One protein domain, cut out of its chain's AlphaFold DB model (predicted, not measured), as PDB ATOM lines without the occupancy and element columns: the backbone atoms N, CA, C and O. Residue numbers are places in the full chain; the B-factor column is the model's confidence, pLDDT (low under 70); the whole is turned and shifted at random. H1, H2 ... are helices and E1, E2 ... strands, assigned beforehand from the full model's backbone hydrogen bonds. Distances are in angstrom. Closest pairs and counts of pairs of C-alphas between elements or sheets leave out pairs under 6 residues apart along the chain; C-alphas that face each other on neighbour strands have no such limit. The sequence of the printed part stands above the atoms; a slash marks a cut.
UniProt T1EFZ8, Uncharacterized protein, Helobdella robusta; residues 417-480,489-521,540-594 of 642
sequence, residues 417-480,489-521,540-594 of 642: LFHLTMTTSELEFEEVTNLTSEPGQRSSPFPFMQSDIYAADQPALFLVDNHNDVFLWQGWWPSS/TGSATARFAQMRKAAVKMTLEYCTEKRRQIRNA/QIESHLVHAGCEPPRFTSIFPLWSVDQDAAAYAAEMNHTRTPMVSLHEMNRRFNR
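What this domain is: This is residues 417 to 480, 489 to 521 and 540 to 594 of the 642 residues of an uncharacterized protein of Helobdella robusta (UniProt T1EFZ8). A strongly twisted sheet of six strands curls round one long helix, H2, whose last residues, 516 to 521, stick out beyond it. The short helix H5 packs on H2 on the same face of the sheet, H1 and H3 only graze the sheet, and H4 sits near the last residue of E5. You have 152 printed residues with five named helices and six named strands, along the chain E1 E2 H1 E3 E4 H2 E5 H3 H4 E6 H5. The sheet is mixed, in the order E2 E1 E3 E4 E5 E6, and the class is mixed, helices and strands. The whole is compact, with a radius of gyration of the C-alphas of 15.5 A and spans of 46 by 35 by 31 A.

Where its parts are: Find C-alpha 417 at (-2.472, 14.097, 3.525); there E1 begins, residues 417 to 422, 16.6 A long. Beside it is E2, residues 427 to 431; then come E3, residues 461 to 466, 16.2 A, E4, residues 469 to 474, 15.8 A, E5, residues 542 to 547, 16.4 A, and E6, residues 582 to 584. Look next for H2, residues 490 to 521, which runs 46.4 A from (-22.840, 33.691, 9.892) to (18.836, 17.847, -2.971). The other helices are H1, residues 451 to 454, H3, residues 553 to 556, H4, residues 566 to 574, 12.3 A, and H5, residues 585 to 592, 10.3 A.

How they stand to each other: Start at E4 and E5, which are parallel, with N 472 and O 544 2.9 A apart. E3 and E4 are a hairpin, antiparallel, with N 464 and O 471 at 2.8 A. E1 and E3 are antiparallel, with N 418 and O 463 at 2.9 A. E1 and E2 are a hairpin, with N 419 and O 430 at 2.8 A. E5 and E6 are antiparallel, with N 545 and O 583 at 2.7 A. E2, H1 and E3 form a split strand-helix-strand unit, two strands running the same way with E1 between them, and its crossover is right-handed. H2 is on the sheet; its closest C-alphas to E1 are Met 499 and Met 422, 6.1 A. With residues 501 to 508 alone H2 touches H5, C-alphas 504 and 585 being closest at 6.3 A; they run opposite ways at 36 degrees, only just a steep tilt. H2 and H5 on one face give two layers, sheet and helices. H4 is only just not on the sheet, with 4 pairs of C-alphas within 10 A. In H2, H4 and H5 every O i to N i+4 pair is within hydrogen-bond range; H1 and H3 are too short for one, and their single O i to N i+3 pair is within range in H3 but not in H1.

The domain as a whole: The C-alphas farthest apart are those of Ser 480 and Ala 521, 49.6 A. Residues 481 to 488 and 522 to 539 are not printed, with gaps of 10.6 A and 15.5 A between C-alphas. The link from E2 to H1 is long, and its residues 438 to 443 stand free. Look for pLDDT under 70 at residues 424 to 425, 434 to 441, 480, 490 and 578 to 580.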
ATOM      1  N   LEU A 417      -1.171  13.503   3.246       92.88
ATOM      2  CA  LEU A 417      -2.472  14.097   3.525       92.88
ATOM      3  C   LEU A 417      -2.400  14.833   4.859       92.88
ATOM      4  O   LEU A 417      -2.020  14.243   5.867       92.88
ATOM      5  N   PHE A 418      -2.786  16.103   4.864       93.25
ATOM      6  CA  PHE A 418      -2.823  16.932   6.064       93.25
ATOM      7  C   PHE A 418      -4.229  17.473   6.266       93.25
ATOM      8  O   PHE A 418      -4.804  18.047   5.344       93.25
ATOM      9  N   HIS A 419      -4.764  17.308   7.468       93.44
ATOM     10  CA  HIS A 419      -5.989  17.952   7.904       93.44
ATOM     11  C   HIS A 419      -5.651  19.347   8.429       93.44
ATOM     12  O   HIS A 419      -4.799  19.482   9.304       93.44
ATOM     13  N   LEU A 420      -6.281  20.379   7.871       91.94
ATOM     14  CA  LEU A 420      -6.048  21.766   8.259       91.94
ATOM     15  C   LEU A 420      -7.177  22.228   9.175       91.94
ATOM     16  O   LEU A 420      -8.349  22.207   8.792       91.94
ATOM     17  N   THR A 421      -6.814  22.677  10.369       87.12
ATOM     18  CA  THR A 421      -7.744  23.174  11.387       87.12
ATOM     19  C   THR A 421      -7.325  24.569  11.824       87.12
ATOM     20  O   THR A 421      -6.177  24.961  11.650       87.12
ATOM     21  N   MET A 422      -8.258  25.361  12.342       81.50
ATOM     22  CA  MET A 422      -7.962  26.717  12.797       81.50
ATOM     23  C   MET A 422      -8.360  26.857  14.260       81.50
ATOM     24  O   MET A 422      -9.541  26.734  14.594       81.50
ATOM     25  N   THR A 423      -7.375  27.121  15.113       75.31
ATOM     26  CA  THR A 423      -7.572  27.620  16.478       75.31
ATOM     27  C   THR A 423      -7.751  29.144  16.438       75.31
ATOM     28  O   THR A 423      -7.797  29.744  15.367       75.31
ATOM     29  N   THR A 424      -7.932  29.804  17.584       63.97
ATOM     30  CA  THR A 424      -8.431  31.194  17.691       63.97
ATOM     31  C   THR A 424      -7.716  32.251  16.834       63.97
ATOM     32  O   THR A 424      -8.306  33.302  16.592       63.97
ATOM     33  N   SER A 425      -6.493  32.010  16.350       65.88
ATOM     34  CA  SER A 425      -5.830  32.916  15.397       65.88
ATOM     35  C   SER A 425      -4.828  32.276  14.431       65.88
ATOM     36  O   SER A 425      -4.261  32.994  13.608       65.88
ATOM     37  N   GLU A 426      -4.557  30.974  14.532       77.12
ATOM     38  CA  GLU A 426      -3.487  30.307  13.781       77.12
ATOM     39  C   GLU A 426      -4.020  29.043  13.104       77.12
ATOM     40  O   GLU A 426      -4.980  28.419  13.564       77.12
ATOM     41  N   LEU A 427      -3.449  28.728  11.942       84.62
ATOM     42  CA  LEU A 427      -3.814  27.544  11.181       84.62
ATOM     43  C   LEU A 427      -2.898  26.406  11.621       84.62
ATOM     44  O   LEU A 427      -1.692  26.466  11.419       84.62
ATOM     45  N   GLU A 428      -3.480  25.366  12.188       87.50
ATOM     46  CA  GLU A 428      -2.784  24.159  12.601       87.50
ATOM     47  C   GLU A 428      -2.990  23.055  11.561       87.50
ATOM     48  O   GLU A 428      -3.998  23.010  10.844       87.50
ATOM     49  N   PHE A 429      -2.034  22.135  11.478       89.31
ATOM     50  CA  PHE A 429      -2.126  20.978  10.600       89.31
ATOM     51  C   PHE A 429      -1.886  19.684  11.374       89.31
ATOM     52  O   PHE A 429      -1.020  19.601  12.242       89.31
ATOM     53  N   GLU A 430      -2.616  18.643  10.993       89.19
ATOM     54  CA  GLU A 430      -2.402  17.278  11.456       89.19
ATOM     55  C   GLU A 430      -2.118  16.386  10.244       89.19
ATOM     56  O   GLU A 430      -2.929  16.298   9.322       89.19
ATOM     57  N   GLU A 431      -0.960  15.721  10.211       88.19
ATOM     58  CA  GLU A 431      -0.673  14.743   9.158       88.19
ATOM     59  C   GLU A 431      -1.455  13.450   9.412       88.19
ATOM     60  O   GLU A 431      -1.246  12.756  10.412       88.19
ATOM     61  N   VAL A 432      -2.319  13.091   8.462       87.44
ATOM     62  CA  VAL A 432      -3.034  11.818   8.475       87.44
ATOM     63  C   VAL A 432      -2.028  10.717   8.158       87.44
ATOM     64  O   VAL A 432      -1.506  10.627   7.048       87.44
ATOM     65  N   THR A 433      -1.738   9.858   9.133       76.56
ATOM     66  CA  THR A 433      -0.744   8.792   8.959       76.56
ATOM     67  C   THR A 433      -1.342   7.537   8.344       76.56
ATOM     68  O   THR A 433      -2.374   7.038   8.798       76.56
ATOM     69  N   ASN A 434      -0.632   6.955   7.376       69.75
ATOM     70  CA  ASN A 434      -0.902   5.593   6.938       69.75
ATOM     71  C   ASN A 434      -0.366   4.597   7.983       69.75
ATOM     72  O   ASN A 434       0.838   4.531   8.216       69.75
ATOM     73  N   LEU A 435      -1.260   3.803   8.581       64.94
ATOM     74  CA  LEU A 435      -0.914   2.826   9.616       64.94
ATOM     75  C   LEU A 435      -0.145   1.602   9.086       64.94
ATOM     76  O   LEU A 435       0.426   0.855   9.878       64.94
ATOM     77  N   THR A 436      -0.131   1.381   7.769       62.28
ATOM     78  CA  THR A 436       0.380   0.139   7.170       62.28
ATOM     79  C   THR A 436       1.764   0.272   6.537       62.28
ATOM     80  O   THR A 436       2.416  -0.746   6.284       62.28
ATOM     81  N   SER A 437       2.247   1.501   6.312       63.50
ATOM     82  CA  SER A 437       3.544   1.778   5.680       63.50
ATOM     83  C   SER A 437       4.553   2.356   6.667       63.50
ATOM     84  O   SER A 437       4.225   3.216   7.474       63.50
ATOM     85  N   GLU A 438       5.805   1.905   6.579       60.53
ATOM     86  CA  GLU A 438       6.913   2.536   7.306       60.53
ATOM     87  C   GLU A 438       7.315   3.816   6.568       60.53
ATOM     88  O   GLU A 438       7.493   3.768   5.343       60.53
ATOM     89  N   PRO A 439       7.458   4.949   7.275       57.50
ATOM     90  CA  PRO A 439       7.967   6.173   6.674       57.50
ATOM     91  C   PRO A 439       9.343   5.944   6.032       57.50
ATOM     92  O   PRO A 439      10.232   5.347   6.633       57.50
ATOM     93  N   GLY A 440       9.517   6.396   4.788       57.06
ATOM     94  CA  GLY A 440      10.819   6.445   4.109       57.06
ATOM     95  C   GLY A 440      11.379   5.127   3.556       57.06
ATOM     96  O   GLY A 440      12.353   5.174   2.811       57.06
ATOM     97  N   GLN A 441      10.788   3.963   3.852       63.66
ATOM     98  CA  GLN A 441      11.349   2.679   3.404       63.66
ATOM     99  C   GLN A 441      10.864   2.253   2.009       63.66
ATOM    100  O   GLN A 441      11.646   1.725   1.217       63.66
ATOM    101  N   ARG A 442       9.570   2.440   1.703       71.69
ATOM    102  CA  ARG A 442       8.959   2.075   0.411       71.69
ATOM    103  C   ARG A 442       7.858   3.055   0.011       71.69
ATOM    104  O   ARG A 442       7.171   3.606   0.868       71.69
ATOM    105  N   SER A 443       7.697   3.243  -1.298       76.94
ATOM    106  CA  SER A 443       6.635   4.070  -1.874       76.94
ATOM    107  C   SER A 443       5.300   3.329  -1.846       76.94
ATOM    108  O   SER A 443       5.229   2.178  -2.278       76.94
ATOM    109  N   SER A 444       4.250   3.992  -1.360       82.12
ATOM    110  CA  SER A 444       2.878   3.492  -1.415       82.12
ATOM    111  C   SER A 444       2.050   4.347  -2.374       82.12
ATOM    112  O   SER A 444       1.954   5.561  -2.168       82.12
ATOM    113  N   PRO A 445       1.434   3.772  -3.426       84.44
ATOM    114  CA  PRO A 445       0.656   4.537  -4.385       84.44
ATOM    115  C   PRO A 445      -0.688   5.006  -3.820       84.44
ATOM    116  O   PRO A 445      -1.169   6.055  -4.240       84.44
ATOM    117  N   PHE A 446      -1.276   4.261  -2.874       87.88
ATOM    118  CA  PHE A 446      -2.624   4.516  -2.347       87.88
ATOM    119  C   PHE A 446      -2.688   4.461  -0.807       87.88
ATOM    120  O   PHE A 446      -3.381   3.599  -0.252       87.88
ATOM    121  N   PRO A 447      -1.997   5.369  -0.095       85.94
ATOM    122  CA  PRO A 447      -1.951   5.361   1.369       85.94
ATOM    123  C   PRO A 447      -3.277   5.758   2.038       85.94
ATOM    124  O   PRO A 447      -3.533   5.343   3.167       85.94
ATOM    125  N   PHE A 448      -4.131   6.520   1.349       89.81
ATOM    126  CA  PHE A 448      -5.360   7.094   1.911       89.81
ATOM    127  C   PHE A 448      -6.614   6.597   1.200       89.81
ATOM    128  O   PHE A 448      -6.572   6.163   0.046       89.81
ATOM    129  N   MET A 449      -7.744   6.675   1.896       89.25
ATOM    130  CA  MET A 449      -9.071   6.370   1.368       89.25
ATOM    131  C   MET A 449      -9.920   7.632   1.244       89.25
ATOM    132  O   MET A 449      -9.681   8.620   1.928       89.25
ATOM    133  N   GLN A 450     -10.961   7.589   0.407       91.88
ATOM    134  CA  GLN A 450     -11.936   8.681   0.321       91.88
ATOM    135  C   GLN A 450     -12.579   8.984   1.689       91.88
ATOM    136  O   GLN A 450     -12.830  10.142   2.016       91.88
ATOM    137  N   SER A 451     -12.803   7.959   2.517       89.50
ATOM    138  CA  SER A 451     -13.336   8.118   3.873       89.50
ATOM    139  C   SER A 451     -12.463   8.999   4.771       89.50
ATOM    140  O   SER A 451     -13.003   9.606   5.686       89.50
ATOM    141  N   ASP A 452     -11.166   9.148   4.487       90.62
ATOM    142  CA  ASP A 452     -10.254   9.967   5.298       90.62
ATOM    143  C   ASP A 452     -10.579  11.455   5.244       90.62
ATOM    144  O   ASP A 452     -10.350  12.170   6.214       90.62
ATOM    145  N   ILE A 453     -11.142  11.907   4.124       93.19
ATOM    146  CA  ILE A 453     -11.518  13.310   3.912       93.19
ATOM    147  C   ILE A 453     -13.036  13.521   4.014       93.19
ATOM    148  O   ILE A 453     -13.479  14.581   4.451       93.19
ATOM    149  N   TYR A 454     -13.846  12.502   3.689       91.12
ATOM    150  CA  TYR A 454     -15.313  12.577   3.765       91.12
ATOM    151  C   TYR A 454     -15.877  12.305   5.167       91.12
ATOM    152  O   TYR A 454     -16.948  12.813   5.487       91.12
ATOM    153  N   ALA A 455     -15.187  11.536   6.020       88.12
ATOM    154  CA  ALA A 455     -15.651  11.263   7.386       88.12
ATOM    155  C   ALA A 455     -15.331  12.390   8.387       88.12
ATOM    156  O   ALA A 455     -15.785  12.326   9.529       88.12
ATOM    157  N   ALA A 456     -14.546  13.392   7.978       89.06
ATOM    158  CA  ALA A 456     -14.234  14.562   8.790       89.06
ATOM    159  C   ALA A 456     -15.466  15.459   8.999       89.06
ATOM    160  O   ALA A 456     -16.402  15.450   8.195       89.06
ATOM    161  N   ASP A 457     -15.445  16.264  10.063       86.38
ATOM    162  CA  ASP A 457     -16.512  17.220  10.351       86.38
ATOM    163  C   ASP A 457     -16.551  18.320   9.283       86.38
ATOM    164  O   ASP A 457     -15.652  19.152   9.172       86.38
ATOM    165  N   GLN A 458     -17.609  18.308   8.473       88.12
ATOM    166  CA  GLN A 458     -17.758  19.222   7.347       88.12
ATOM    167  C   GLN A 458     -18.303  20.597   7.785       88.12
ATOM    168  O   GLN A 458     -19.219  20.652   8.615       88.12
ATOM    169  N   PRO A 459     -17.809  21.705   7.198       89.38
ATOM    170  CA  PRO A 459     -16.832  21.747   6.106       89.38
ATOM    171  C   PRO A 459     -15.376  21.603   6.591       89.38
ATOM    172  O   PRO A 459     -14.921  22.356   7.451       89.38
ATOM    173  N   ALA A 460     -14.622  20.682   5.984       91.94
ATOM    174  CA  ALA A 460     -13.211  20.441   6.302       91.94
ATOM    175  C   ALA A 460     -12.259  20.956   5.204       91.94
ATOM    176  O   ALA A 460     -12.664  21.139   4.052       91.94
ATOM    177  N   LEU A 461     -10.984  21.177   5.544       94.88
ATOM    178  CA  LEU A 461      -9.916  21.493   4.585       94.88
ATOM    179  C   LEU A 461      -8.788  20.471   4.695       94.88
ATOM    180  O   LEU A 461      -8.306  20.184   5.790       94.88
ATOM    181  N   PHE A 462      -8.331  19.968   3.551       96.44
ATOM    182  CA  PHE A 462      -7.225  19.018   3.490       96.44
ATOM    183  C   PHE A 462      -6.185  19.434   2.453       96.44
ATOM    184  O   PHE A 462      -6.536  19.785   1.329       96.44
ATOM    185  N   LEU A 463      -4.901  19.343   2.798       96.06
ATOM    186  CA  LEU A 463      -3.796  19.453   1.846       96.06
ATOM    187  C   LEU A 463      -3.381  18.045   1.413       96.06
ATOM    188  O   LEU A 463      -2.998  17.224   2.242       96.06
ATOM    189  N   VAL A 464      -3.436  17.772   0.111       95.56
ATOM    190  CA  VAL A 464      -3.019  16.505  -0.501       95.56
ATOM    191  C   VAL A 464      -1.773  16.744  -1.341       95.56
ATOM    192  O   VAL A 464      -1.823  17.440  -2.353       95.56
ATOM    193  N   ASP A 465      -0.652  16.153  -0.943       92.38
ATOM    194  CA  ASP A 465       0.613  16.240  -1.667       92.38
ATOM    195  C   ASP A 465       0.876  14.965  -2.484       92.38
ATOM    196  O   ASP A 465       1.283  13.935  -1.944       92.38
ATOM    197  N   ASN A 466       0.724  15.055  -3.808       88.62
ATOM    198  CA  ASN A 466       1.034  13.998  -4.774       88.62
ATOM    199  C   ASN A 466       2.345  14.267  -5.546       88.62
ATOM    200  O   ASN A 466       2.451  14.017  -6.747       88.62
ATOM    201  N   HIS A 467       3.359  14.789  -4.858       84.12
ATOM    202  CA  HIS A 467       4.683  15.130  -5.383       84.12
ATOM    203  C   HIS A 467       4.698  16.373  -6.268       84.12
ATOM    204  O   HIS A 467       5.107  17.449  -5.825       84.12
ATOM    205  N   ASN A 468       4.245  16.193  -7.506       82.88
ATOM    206  CA  ASN A 468       4.216  17.212  -8.544       82.88
ATOM    207  C   ASN A 468       2.961  18.077  -8.433       82.88
ATOM    208  O   ASN A 468       2.973  19.234  -8.835       82.88
ATOM    209  N   ASP A 469       1.902  17.512  -7.859       88.81
ATOM    210  CA  ASP A 469       0.604  18.155  -7.749       88.81
ATOM    211  C   ASP A 469       0.219  18.240  -6.281       88.81
ATOM    212  O   ASP A 469       0.156  17.225  -5.584       88.81
ATOM    213  N   VAL A 470      -0.030  19.458  -5.816       93.88
ATOM    214  CA  VAL A 470      -0.533  19.727  -4.475       93.88
ATOM    215  C   VAL A 470      -1.961  20.232  -4.596       93.88
ATOM    216  O   VAL A 470      -2.241  21.204  -5.299       93.88
ATOM    217  N   PHE A 471      -2.882  19.572  -3.911       95.81
ATOM    218  CA  PHE A 471      -4.289  19.937  -3.921       95.81
ATOM    219  C   PHE A 471      -4.701  20.438  -2.546       95.81
ATOM    220  O   PHE A 471      -4.426  19.787  -1.543       95.81
ATOM    221  N   LEU A 472      -5.392  21.571  -2.505       96.50
ATOM    222  CA  LEU A 472      -6.166  21.977  -1.344       96.50
ATOM    223  C   LEU A 472      -7.607  21.527  -1.590       96.50
ATOM    224  O   LEU A 472      -8.297  22.076  -2.448       96.50
ATOM    225  N   TRP A 473      -8.039  20.483  -0.894       96.31
ATOM    226  CA  TRP A 473      -9.400  19.973  -0.967       96.31
ATOM    227  C   TRP A 473     -10.288  20.716   0.031       96.31
ATOM    228  O   TRP A 473      -9.923  20.879   1.198       96.31
ATOM    229  N   GLN A 474     -11.452  21.158  -0.439       94.31
ATOM    230  CA  GLN A 474     -12.448  21.867   0.349       94.31
ATOM    231  C   GLN A 474     -13.744  21.067   0.446       94.31
ATOM    232  O   GLN A 474     -14.374  20.767  -0.567       94.31
ATOM    233  N   GLY A 475     -14.168  20.821   1.682       92.44
ATOM    234  CA  GLY A 475     -15.441  20.211   2.029       92.44
ATOM    235  C   GLY A 475     -16.669  21.035   1.641       92.44
ATOM    236  O   GLY A 475     -16.586  22.180   1.179       92.44
ATOM    237  N   TRP A 476     -17.838  20.443   1.856       90.75
ATOM    238  CA  TRP A 476     -19.135  21.065   1.595       90.75
ATOM    239  C   TRP A 476     -19.793  21.511   2.898       90.75
ATOM    240  O   TRP A 476     -19.400  21.087   3.981       90.75
ATOM    241  N   TRP A 477     -20.811  22.363   2.802       86.69
ATOM    242  CA  TRP A 477     -21.679  22.631   3.943       86.69
ATOM    243  C   TRP A 477     -22.818  21.609   3.932       86.69
ATOM    244  O   TRP A 477     -23.570  21.561   2.957       86.69
ATOM    245  N   PRO A 478     -22.961  20.775   4.977       82.25
ATOM    246  CA  PRO A 478     -24.092  19.867   5.085       82.25
ATOM    247  C   PRO A 478     -25.418  20.630   5.069       82.25
ATOM    248  O   PRO A 478     -25.548  21.673   5.715       82.25
ATOM    249  N   SER A 479     -26.420  20.078   4.382       71.81
ATOM    250  CA  SER A 479     -27.782  20.616   4.424       71.81
ATOM    251  C   SER A 479     -28.281  20.664   5.871       71.81
ATOM    252  O   SER A 479     -28.094  19.706   6.626       71.81
ATOM    253  N   SER A 480     -28.918  21.770   6.267       59.62
ATOM    254  CA  SER A 480     -29.483  21.928   7.612       59.62
ATOM    255  C   SER A 480     -30.529  20.837   7.866       59.62
ATOM    256  O   SER A 480     -31.644  20.888   7.350       59.62
ATOM    257  N   THR A 489     -24.245  29.073  10.653       70.88
ATOM    258  CA  THR A 489     -24.332  30.416  11.259       70.88
ATOM    259  C   THR A 489     -23.370  31.380  10.563       70.88
ATOM    260  O   THR A 489     -22.300  30.968  10.116       70.88
ATOM    261  N   GLY A 490     -23.704  32.677  10.516       68.88
ATOM    262  CA  GLY A 490     -22.840  33.691   9.892       68.88
ATOM    263  C   GLY A 490     -21.415  33.720  10.463       68.88
ATOM    264  O   GLY A 490     -20.454  33.868   9.711       68.88
ATOM    265  N   SER A 491     -21.253  33.474  11.770       71.25
ATOM    266  CA  SER A 491     -19.931  33.375  12.404       71.25
ATOM    267  C   SER A 491     -19.158  32.124  11.980       71.25
ATOM    268  O   SER A 491     -17.964  32.217  11.705       71.25
ATOM    269  N   ALA A 492     -19.819  30.968  11.847       74.62
ATOM    270  CA  ALA A 492     -19.183  29.756  11.329       74.62
ATOM    271  C   ALA A 492     -18.719  29.938   9.875       74.62
ATOM    272  O   ALA A 492     -17.603  29.546   9.535       74.62
ATOM    273  N   THR A 493     -19.541  30.570   9.028       78.19
ATOM    274  CA  THR A 493     -19.194  30.865   7.630       78.19
ATOM    275  C   THR A 493     -17.997  31.803   7.529       78.19
ATOM    276  O   THR A 493     -17.070  31.537   6.764       78.19
ATOM    277  N   ALA A 494     -17.975  32.870   8.325       77.06
ATOM    278  CA  ALA A 494     -16.890  33.837   8.302       77.06
ATOM    279  C   ALA A 494     -15.573  33.249   8.853       77.06
ATOM    280  O   ALA A 494     -14.514  33.437   8.252       77.06
ATOM    281  N   ARG A 495     -15.642  32.428   9.912       79.00
ATOM    282  CA  ARG A 495     -14.497  31.649  10.415       79.00
ATOM    283  C   ARG A 495     -13.947  30.699   9.350       79.00
ATOM    284  O   ARG A 495     -12.741  30.643   9.130       79.00
ATOM    285  N   PHE A 496     -14.820  29.983   8.642       84.19
ATOM    286  CA  PHE A 496     -14.396  29.097   7.557       84.19
ATOM    287  C   PHE A 496     -13.773  29.871   6.383       84.19
ATOM    288  O   PHE A 496     -12.810  29.402   5.781       84.19
ATOM    289  N   ALA A 497     -14.257  31.078   6.073       82.75
ATOM    290  CA  ALA A 497     -13.651  31.943   5.060       82.75
ATOM    291  C   ALA A 497     -12.232  32.403   5.452       82.75
ATOM    292  O   ALA A 497     -11.325  32.367   4.617       82.75
ATOM    293  N   GLN A 498     -12.015  32.770   6.721       82.00
ATOM    294  CA  GLN A 498     -10.679  33.075   7.252       82.00
ATOM    295  C   GLN A 498      -9.753  31.854   7.167       82.00
ATOM    296  O   GLN A 498      -8.641  31.962   6.647       82.00
ATOM    297  N   MET A 499     -10.247  30.683   7.581       86.69
ATOM    298  CA  MET A 499      -9.517  29.418   7.502       86.69
ATOM    299  C   MET A 499      -9.124  29.076   6.060       86.69
ATOM    300  O   MET A 499      -7.970  28.741   5.800       86.69
ATOM    301  N   ARG A 500     -10.039  29.242   5.094       89.06
ATOM    302  CA  ARG A 500      -9.756  29.073   3.656       89.06
ATOM    303  C   ARG A 500      -8.629  29.993   3.184       89.06
ATOM    304  O   ARG A 500      -7.713  29.526   2.509       89.06
ATOM    305  N   LYS A 501      -8.671  31.283   3.537       87.69
ATOM    306  CA  LYS A 501      -7.632  32.254   3.152       87.69
ATOM    307  C   LYS A 501      -6.265  31.867   3.724       87.69
ATOM    308  O   LYS A 501      -5.274  31.870   2.992       87.69
ATOM    309  N   ALA A 502      -6.217  31.496   5.002       88.75
ATOM    310  CA  ALA A 502      -4.996  31.027   5.654       88.75
ATOM    311  C   ALA A 502      -4.457  29.738   5.001       88.75
ATOM    312  O   ALA A 502      -3.268  29.654   4.699       88.75
ATOM    313  N   ALA A 503      -5.331  28.775   4.694       92.12
ATOM    314  CA  ALA A 503      -4.966  27.499   4.080       92.12
ATOM    315  C   ALA A 503      -4.398  27.649   2.662       92.12
ATOM    316  O   ALA A 503      -3.441  26.959   2.304       92.12
ATOM    317  N   VAL A 504      -4.929  28.581   1.861       92.00
ATOM    318  CA  VAL A 504      -4.357  28.901   0.544       92.00
ATOM    319  C   VAL A 504      -2.943  29.459   0.689       92.00
ATOM    320  O   VAL A 504      -2.039  29.018  -0.024       92.00
ATOM    321  N   LYS A 505      -2.724  30.380   1.635       90.69
ATOM    322  CA  LYS A 505      -1.396  30.948   1.902       90.69
ATOM    323  C   LYS A 505      -0.406  29.869   2.354       90.69
ATOM    324  O   LYS A 505       0.659  29.745   1.754       90.69
ATOM    325  N   MET A 506      -0.788  29.046   3.334       91.31
ATOM    326  CA  MET A 506       0.040  27.948   3.844       91.31
ATOM    327  C   MET A 506       0.398  26.947   2.739       91.31
ATOM    328  O   MET A 506       1.557  26.565   2.607       91.31
ATOM    329  N   THR A 507      -0.560  26.566   1.888       93.19
ATOM    330  CA  THR A 507      -0.298  25.642   0.772       93.19
ATOM    331  C   THR A 507       0.698  26.227  -0.241       93.19
ATOM    332  O   THR A 507       1.569  25.515  -0.740       93.19
ATOM    333  N   LEU A 508       0.619  27.528  -0.543       92.31
ATOM    334  CA  LEU A 508       1.576  28.194  -1.438       92.31
ATOM    335  C   LEU A 508       2.986  28.271  -0.832       92.31
ATOM    336  O   LEU A 508       3.980  28.042  -1.534       92.31
ATOM    337  N   GLU A 509       3.077  28.563   0.466       91.25
ATOM    338  CA  GLU A 509       4.333  28.526   1.222       91.25
ATOM    339  C   GLU A 509       4.918  27.099   1.229       91.25
ATOM    340  O   GLU A 509       6.098  26.924   0.914       91.25
ATOM    341  N   TYR A 510       4.084  26.072   1.440       92.19
ATOM    342  CA  TYR A 510       4.453  24.652   1.357       92.19
ATOM    343  C   TYR A 510       5.041  24.282  -0.004       92.19
ATOM    344  O   TYR A 510       6.143  23.736  -0.080       92.19
ATOM    345  N   CYS A 511       4.364  24.635  -1.101       91.50
ATOM    346  CA  CYS A 511       4.878  24.391  -2.449       91.50
ATOM    347  C   CYS A 511       6.223  25.087  -2.692       91.50
ATOM    348  O   CYS A 511       7.103  24.524  -3.344       91.50
ATOM    349  N   THR A 512       6.404  26.302  -2.173       90.06
ATOM    350  CA  THR A 512       7.648  27.068  -2.328       90.06
ATOM    351  C   THR A 512       8.805  26.414  -1.575       90.06
ATOM    352  O   THR A 512       9.874  26.198  -2.153       90.06
ATOM    353  N   GLU A 513       8.584  26.036  -0.319       89.44
ATOM    354  CA  GLU A 513       9.602  25.401   0.515       89.44
ATOM    355  C   GLU A 513       9.947  23.990   0.019       89.44
ATOM    356  O   GLU A 513      11.118  23.605  -0.018       89.44
ATOM    357  N   LYS A 514       8.957  23.244  -0.480       88.50
ATOM    358  CA  LYS A 514       9.177  21.941  -1.113       88.50
ATOM    359  C   LYS A 514      10.045  22.045  -2.369       88.50
ATOM    360  O   LYS A 514      11.006  21.288  -2.514       88.50
ATOM    361  N   ARG A 515       9.770  23.013  -3.257       87.00
ATOM    362  CA  ARG A 515      10.628  23.285  -4.430       87.00
ATOM    363  C   ARG A 515      12.060  23.612  -4.006       87.00
ATOM    364  O   ARG A 515      13.003  23.160  -4.650       87.00
ATOM    365  N   ARG A 516      12.228  24.369  -2.915       86.44
ATOM    366  CA  ARG A 516      13.547  24.685  -2.349       86.44
ATOM    367  C   ARG A 516      14.277  23.424  -1.876       86.44
ATOM    368  O   ARG A 516      15.452  23.271  -2.190       86.44
ATOM    369  N   GLN A 517      13.604  22.516  -1.166       84.25
ATOM    370  CA  GLN A 517      14.205  21.252  -0.715       84.25
ATOM    371  C   GLN A 517      14.637  20.359  -1.884       84.25
ATOM    372  O   GLN A 517      15.760  19.858  -1.875       84.25
ATOM    373  N   ILE A 518      13.793  20.215  -2.910       81.88
ATOM    374  CA  ILE A 518      14.111  19.416  -4.104       81.88
ATOM    375  C   ILE A 518      15.311  20.011  -4.841       81.88
ATOM    376  O   ILE A 518      16.254  19.289  -5.159       81.88
ATOM    377  N   ARG A 519      15.331  21.336  -5.046       83.00
ATOM    378  CA  ARG A 519      16.471  22.026  -5.665       83.00
ATOM    379  C   ARG A 519      17.762  21.779  -4.887       83.00
ATOM    380  O   ARG A 519      18.765  21.422  -5.491       83.00
ATOM    381  N   ASN A 520      17.716  21.920  -3.563       84.75
ATOM    382  CA  ASN A 520      18.873  21.694  -2.701       84.75
ATOM    383  C   ASN A 520      19.381  20.242  -2.776       84.75
ATOM    384  O   ASN A 520      20.591  20.028  -2.813       84.75
ATOM    385  N   ALA A 521      18.478  19.258  -2.825       80.75
ATOM    386  CA  ALA A 521      18.836  17.847  -2.971       80.75
ATOM    387  C   ALA A 521      19.508  17.563  -4.325       80.75
ATOM    388  O   ALA A 521      20.531  16.884  -4.367       80.75
ATOM    389  N   GLN A 540       8.128  21.906 -11.935       71.44
ATOM    390  CA  GLN A 540       6.978  22.734 -11.603       71.44
ATOM    391  C   GLN A 540       5.996  21.961 -10.720       71.44
ATOM    392  O   GLN A 540       5.263  21.095 -11.185       71.44
ATOM    393  N   ILE A 541       5.970  22.306  -9.429       85.56
ATOM    394  CA  ILE A 541       4.895  21.864  -8.531       85.56
ATOM    395  C   ILE A 541       3.645  22.684  -8.839       85.56
ATOM    396  O   ILE A 541       3.650  23.903  -8.627       85.56
ATOM    397  N   GLU A 542       2.592  22.034  -9.317       89.06
ATOM    398  CA  GLU A 542       1.297  22.661  -9.548       89.06
ATOM    399  C   GLU A 542       0.449  22.629  -8.276       89.06
ATOM    400  O   GLU A 542       0.507  21.683  -7.495       89.06
ATOM    401  N   SER A 543      -0.333  23.686  -8.053       93.12
ATOM    402  CA  SER A 543      -1.121  23.838  -6.827       93.12
ATOM    403  C   SER A 543      -2.539  24.291  -7.148       93.12
ATOM    404  O   SER A 543      -2.723  25.343  -7.771       93.12
ATOM    405  N   HIS A 544      -3.533  23.499  -6.746       94.88
ATOM    406  CA  HIS A 544      -4.930  23.706  -7.132       94.88
ATOM    407  C   HIS A 544      -5.899  23.556  -5.951       94.88
ATOM    408  O   HIS A 544      -5.716  22.678  -5.113       94.88
ATOM    409  N   LEU A 545      -6.953  24.376  -5.908       93.88
ATOM    410  CA  LEU A 545      -8.133  24.140  -5.081       93.88
ATOM    411  C   LEU A 545      -9.054  23.144  -5.794       93.88
ATOM    412  O   LEU A 545      -9.326  23.290  -6.991       93.88
ATOM    413  N   VAL A 546      -9.545  22.170  -5.035       93.94
ATOM    414  CA  VAL A 546     -10.523  21.166  -5.451       93.94
ATOM    415  C   VAL A 546     -11.697  21.191  -4.475       93.94
ATOM    416  O   VAL A 546     -11.494  21.251  -3.266       93.94
ATOM    417  N   HIS A 547     -12.922  21.131  -4.988       92.12
ATOM    418  CA  HIS A 547     -14.132  21.135  -4.164       92.12
ATOM    419  C   HIS A 547     -14.748  19.738  -4.068       92.12
ATOM    420  O   HIS A 547     -14.773  18.993  -5.051       92.12
ATOM    421  N   ALA A 548     -15.285  19.423  -2.891       92.69
ATOM    422  CA  ALA A 548     -16.021  18.197  -2.640       92.69
ATOM    423  C   ALA A 548     -17.200  18.026  -3.609       92.69
ATOM    424  O   ALA A 548     -17.934  18.981  -3.866       92.69
ATOM    425  N   GLY A 549     -17.389  16.819  -4.141       89.44
ATOM    426  CA  GLY A 549     -18.486  16.478  -5.049       89.44
ATOM    427  C   GLY A 549     -18.253  16.828  -6.524       89.44
ATOM    428  O   GLY A 549     -19.027  16.389  -7.377       89.44
ATOM    429  N   CYS A 550     -17.197  17.577  -6.858       89.81
ATOM    430  CA  CYS A 550     -16.797  17.862  -8.240       89.81
ATOM    431  C   CYS A 550     -15.288  17.683  -8.466       89.81
ATOM    432  O   CYS A 550     -14.670  18.415  -9.243       89.81
ATOM    433  N   GLU A 551     -14.679  16.722  -7.774       91.62
ATOM    434  CA  GLU A 551     -13.244  16.483  -7.849       91.62
ATOM    435  C   GLU A 551     -12.806  16.026  -9.252       91.62
ATOM    436  O   GLU A 551     -13.402  15.109  -9.827       91.62
ATOM    437  N   PRO A 552     -11.742  16.623  -9.823       89.06
ATOM    438  CA  PRO A 552     -11.260  16.249 -11.143       89.06
ATOM    439  C   PRO A 552     -10.595  14.867 -11.095       89.06
ATOM    440  O   PRO A 552     -10.026  14.490 -10.065       89.06
ATOM    441  N   PRO A 553     -10.534  14.118 -12.211       84.69
ATOM    442  CA  PRO A 553     -10.014  12.759 -12.131       84.69
ATOM    443  C   PRO A 553      -8.513  12.678 -11.796       84.69
ATOM    444  O   PRO A 553      -8.067  11.671 -11.249       84.69
ATOM    445  N   ARG A 554      -7.749  13.761 -12.032       86.50
ATOM    446  CA  ARG A 554      -6.357  13.935 -11.563       86.50
ATOM    447  C   ARG A 554      -6.234  13.877 -10.034       86.50
ATOM    448  O   ARG A 554      -5.203  13.452  -9.529       86.50
ATOM    449  N   PHE A 555      -7.280  14.284  -9.312       90.69
ATOM    450  CA  PHE A 555      -7.374  14.168  -7.858       90.69
ATOM    451  C   PHE A 555      -7.888  12.783  -7.448       90.69
ATOM    452  O   PHE A 555      -7.275  12.102  -6.631       90.69
ATOM    453  N   THR A 556      -8.983  12.311  -8.057       90.62
ATOM    454  CA  THR A 556      -9.605  11.029  -7.671       90.62
ATOM    455  C   THR A 556      -8.714   9.812  -7.947       90.62
ATOM    456  O   THR A 556      -8.912   8.751  -7.355       90.62
ATOM    457  N   SER A 557      -7.741   9.938  -8.859       87.69
ATOM    458  CA  SER A 557      -6.765   8.891  -9.180       87.69
ATOM    459  C   SER A 557      -5.705   8.677  -8.093       87.69
ATOM    460  O   SER A 557      -5.040   7.644  -8.113       87.69
ATOM    461  N   ILE A 558      -5.567   9.608  -7.139       89.31
ATOM    462  CA  ILE A 558      -4.679   9.493  -5.967       89.31
ATOM    463  C   ILE A 558      -5.243   8.486  -4.954       89.31
ATOM    464  O   ILE A 558      -4.510   7.932  -4.138       89.31
ATOM    465  N   PHE A 559      -6.546   8.213  -5.028       91.12
ATOM    466  CA  PHE A 559      -7.247   7.290  -4.150       91.12
ATOM    467  C   PHE A 559      -7.462   5.936  -4.842       91.12
ATOM    468  O   PHE A 559      -7.709   5.885  -6.056       91.12
ATOM    469  N   PRO A 560      -7.426   4.827  -4.080       88.75
ATOM    470  CA  PRO A 560      -7.589   3.480  -4.630       88.75
ATOM    471  C   PRO A 560      -8.969   3.303  -5.272       88.75
ATOM    472  O   PRO A 560      -9.110   2.658  -6.308       88.75
ATOM    473  N   LEU A 561      -9.986   3.904  -4.653       87.38
ATOM    474  CA  LEU A 561     -11.378   3.883  -5.070       87.38
ATOM    475  C   LEU A 561     -11.982   5.255  -4.815       87.38
ATOM    476  O   LEU A 561     -11.609   5.938  -3.863       87.38
ATOM    477  N   TRP A 562     -12.907   5.641  -5.688       89.56
ATOM    478  CA  TRP A 562     -13.604   6.911  -5.591       89.56
ATOM    479  C   TRP A 562     -15.060   6.746  -6.005       89.56
ATOM    480  O   TRP A 562     -15.359   6.168  -7.054       89.56
ATOM    481  N   SER A 563     -15.958   7.268  -5.182       87.19
ATOM    482  CA  SER A 563     -17.394   7.310  -5.426       87.19
ATOM    483  C   SER A 563     -17.894   8.737  -5.253       87.19
ATOM    484  O   SER A 563     -17.398   9.473  -4.408       87.19
ATOM    485  N   VAL A 564     -18.850   9.152  -6.080       87.56
ATOM    486  CA  VAL A 564     -19.414  10.500  -5.972       87.56
ATOM    487  C   VAL A 564     -20.412  10.509  -4.820       87.56
ATOM    488  O   VAL A 564     -21.395   9.767  -4.857       87.56
ATOM    489  N   ASP A 565     -20.145  11.339  -3.816       89.19
ATOM    490  CA  ASP A 565     -21.086  11.613  -2.736       89.19
ATOM    491  C   ASP A 565     -22.199  12.540  -3.240       89.19
ATOM    492  O   ASP A 565     -21.934  13.556  -3.888       89.19
ATOM    493  N   GLN A 566     -23.453  12.161  -2.992       89.06
ATOM    494  CA  GLN A 566     -24.608  12.867  -3.546       89.06
ATOM    495  C   GLN A 566     -24.847  14.216  -2.864       89.06
ATOM    496  O   GLN A 566     -25.221  15.169  -3.547       89.06
ATOM    497  N   ASP A 567     -24.592  14.312  -1.558       87.75
ATOM    498  CA  ASP A 567     -24.813  15.536  -0.788       87.75
ATOM    499  C   ASP A 567     -23.754  16.581  -1.148       87.75
ATOM    500  O   ASP A 567     -24.078  17.739  -1.431       87.75
ATOM    501  N   ALA A 568     -22.490  16.158  -1.231       88.62
ATOM    502  CA  ALA A 568     -21.405  17.018  -1.688       88.62
ATOM    503  C   ALA A 568     -21.615  17.471  -3.145       88.62
ATOM    504  O   ALA A 568     -21.434  18.649  -3.462       88.62
ATOM    505  N   ALA A 569     -22.043  16.566  -4.036       88.31
ATOM    506  CA  ALA A 569     -22.304  16.895  -5.437       88.31
ATOM    507  C   ALA A 569     -23.478  17.874  -5.609       88.31
ATOM    508  O   ALA A 569     -23.399  18.786  -6.436       88.31
ATOM    509  N   ALA A 570     -24.547  17.723  -4.819       88.12
ATOM    510  CA  ALA A 570     -25.670  18.657  -4.815       88.12
ATOM    511  C   ALA A 570     -25.224  20.063  -4.381       88.12
ATOM    512  O   ALA A 570     -25.516  21.040  -5.074       88.12
ATOM    513  N   TYR A 571     -24.434  20.156  -3.306       87.19
ATOM    514  CA  TYR A 571     -23.871  21.424  -2.837       87.19
ATOM    515  C   TYR A 571     -22.947  22.076  -3.880       87.19
ATOM    516  O   TYR A 571     -23.018  23.280  -4.136       87.19
ATOM    517  N   ALA A 572     -22.089  21.289  -4.534       86.56
ATOM    518  CA  ALA A 572     -21.203  21.787  -5.585       86.56
ATOM    519  C   ALA A 572     -21.973  22.333  -6.800       86.56
ATOM    520  O   ALA A 572     -21.541  23.316  -7.411       86.56
ATOM    521  N   ALA A 573     -23.105  21.715  -7.152       86.12
ATOM    522  CA  ALA A 573     -23.979  22.192  -8.219       86.12
ATOM    523  C   ALA A 573     -24.669  23.515  -7.848       86.12
ATOM    524  O   ALA A 573     -24.709  24.423  -8.677       86.12
ATOM    525  N   GLU A 574     -25.146  23.651  -6.608       83.69
ATOM    526  CA  GLU A 574     -25.755  24.886  -6.092       83.69
ATOM    527  C   GLU A 574     -24.767  26.064  -6.108       83.69
ATOM    528  O   GLU A 574     -25.099  27.161  -6.552       83.69
ATOM    529  N   MET A 575     -23.517  25.816  -5.714       78.75
ATOM    530  CA  MET A 575     -22.455  26.828  -5.668       78.75
ATOM    531  C   MET A 575     -21.753  27.060  -7.020       78.75
ATOM    532  O   MET A 575     -20.749  27.766  -7.080       78.75
ATOM    533  N   ASN A 576     -22.251  26.474  -8.119       79.62
ATOM    534  CA  ASN A 576     -21.648  26.531  -9.461       79.62
ATOM    535  C   ASN A 576     -20.178  26.054  -9.544       79.62
ATOM    536  O   ASN A 576     -19.494  26.327 -10.535       79.62
ATOM    537  N   HIS A 577     -19.686  25.291  -8.561       78.38
ATOM    538  CA  HIS A 577     -18.307  24.784  -8.549       78.38
ATOM    539  C   HIS A 577     -18.032  23.787  -9.686       78.38
ATOM    540  O   HIS A 577     -16.899  23.666 -10.149       78.38
ATOM    541  N   THR A 578     -19.070  23.131 -10.212       69.25
ATOM    542  CA  THR A 578     -18.975  22.194 -11.347       69.25
ATOM    543  C   THR A 578     -18.420  22.825 -12.627       69.25
ATOM    544  O   THR A 578     -17.882  22.115 -13.475       69.25
ATOM    545  N   ARG A 579     -18.515  24.155 -12.776       67.81
ATOM    546  CA  ARG A 579     -17.972  24.889 -13.931       67.81
ATOM    547  C   ARG A 579     -16.457  25.073 -13.866       67.81
ATOM    548  O   ARG A 579     -15.822  25.234 -14.903       67.81
ATOM    549  N   THR A 580     -15.880  25.048 -12.666       69.00
ATOM    550  CA  THR A 580     -14.442  25.222 -12.424       69.00
ATOM    551  C   THR A 580     -13.972  24.198 -11.387       69.00
ATOM    552  O   THR A 580     -13.667  24.571 -10.254       69.00
ATOM    553  N   PRO A 581     -13.905  22.904 -11.751       72.12
ATOM    554  CA  PRO A 581     -13.605  21.827 -10.801       72.12
ATOM    555  C   PRO A 581     -12.179  21.903 -10.234       72.12
ATOM    556  O   PRO A 581     -11.869  21.261  -9.233       72.12
ATOM    557  N   MET A 582     -11.302  22.680 -10.878       82.06
ATOM    558  CA  MET A 582      -9.916  22.872 -10.475       82.06
ATOM    559  C   MET A 582      -9.520  24.339 -10.670       82.06
ATOM    560  O   MET A 582      -9.536  24.847 -11.791       82.06
ATOM    561  N   VAL A 583      -9.166  25.024  -9.580       86.94
ATOM    562  CA  VAL A 583      -8.787  26.450  -9.585       86.94
ATOM    563  C   VAL A 583      -7.342  26.587  -9.119       86.94
ATOM    564  O   VAL A 583      -6.974  26.017  -8.102       86.94
ATOM    565  N   SER A 584      -6.496  27.344  -9.822       92.25
ATOM    566  CA  SER A 584      -5.113  27.578  -9.368       92.25
ATOM    567  C   SER A 584      -5.086  28.295  -8.015       92.25
ATOM    568  O   SER A 584      -5.746  29.322  -7.841       92.25
ATOM    569  N   LEU A 585      -4.278  27.814  -7.064       90.69
ATOM    570  CA  LEU A 585      -4.141  28.479  -5.760       90.69
ATOM    571  C   LEU A 585      -3.515  29.869  -5.864       90.69
ATOM    572  O   LEU A 585      -3.812  30.736  -5.049       90.69
ATOM    573  N   HIS A 586      -2.697  30.115  -6.889       89.81
ATOM    574  CA  HIS A 586      -2.136  31.444  -7.132       89.81
ATOM    575  C   HIS A 586      -3.232  32.428  -7.551       89.81
ATOM    576  O   HIS A 586      -3.259  33.560  -7.074       89.81
ATOM    577  N   GLU A 587      -4.156  31.980  -8.402       88.88
ATOM    578  CA  GLU A 587      -5.331  32.756  -8.803       88.88
ATOM    579  C   GLU A 587      -6.266  32.989  -7.611       88.88
ATOM    580  O   GLU A 587      -6.693  34.112  -7.358       88.88
ATOM    581  N   MET A 588      -6.508  31.962  -6.799       87.62
ATOM    582  CA  MET A 588      -7.317  32.099  -5.589       87.62
ATOM    583  C   MET A 588      -6.705  33.066  -4.568       87.62
ATOM    584  O   MET A 588      -7.407  33.895  -3.996       87.62
ATOM    585  N   ASN A 589      -5.387  33.015  -4.371       89.38
ATOM    586  CA  ASN A 589      -4.686  33.948  -3.496       89.38
ATOM    587  C   ASN A 589      -4.755  35.392  -4.019       89.38
ATOM    588  O   ASN A 589      -4.828  36.322  -3.220       89.38
ATOM    589  N   ARG A 590      -4.771  35.602  -5.344       87.06
ATOM    590  CA  ARG A 590      -5.023  36.933  -5.927       87.06
ATOM    591  C   ARG A 590      -6.434  37.419  -5.604       87.06
ATOM    592  O   ARG A 590      -6.575  38.562  -5.188       87.06
ATOM    593  N   ARG A 591      -7.448  36.553  -5.717       86.19
ATOM    594  CA  ARG A 591      -8.840  36.889  -5.360       86.19
ATOM    595  C   ARG A 591      -8.974  37.283  -3.888       86.19
ATOM    596  O   ARG A 591      -9.504  38.345  -3.604       86.19
ATOM    597  N   PHE A 592      -8.394  36.505  -2.970       84.56
ATOM    598  CA  PHE A 592      -8.441  36.792  -1.527       84.56
ATOM    599  C   PHE A 592      -7.700  38.059  -1.081       84.56
ATOM    600  O   PHE A 592      -7.945  38.553   0.026       84.56
ATOM    601  N   ASN A 593      -6.747  38.534  -1.883       82.62
ATOM    602  CA  ASN A 593      -5.969  39.742  -1.608       82.62
ATOM    603  C   ASN A 593      -6.387  40.918  -2.498       82.62
ATOM    604  O   ASN A 593      -5.707  41.942  -2.512       82.62
ATOM    605  N   ARG A 594      -7.498  40.787  -3.231       81.75
ATOM    606  CA  ARG A 594      -8.107  41.908  -3.939       81.75
ATOM    607  C   ARG A 594      -8.648  42.890  -2.898       81.75
ATOM    608  O   ARG A 594      -9.452  42.513  -2.052       81.75
TER     609      ARG A 594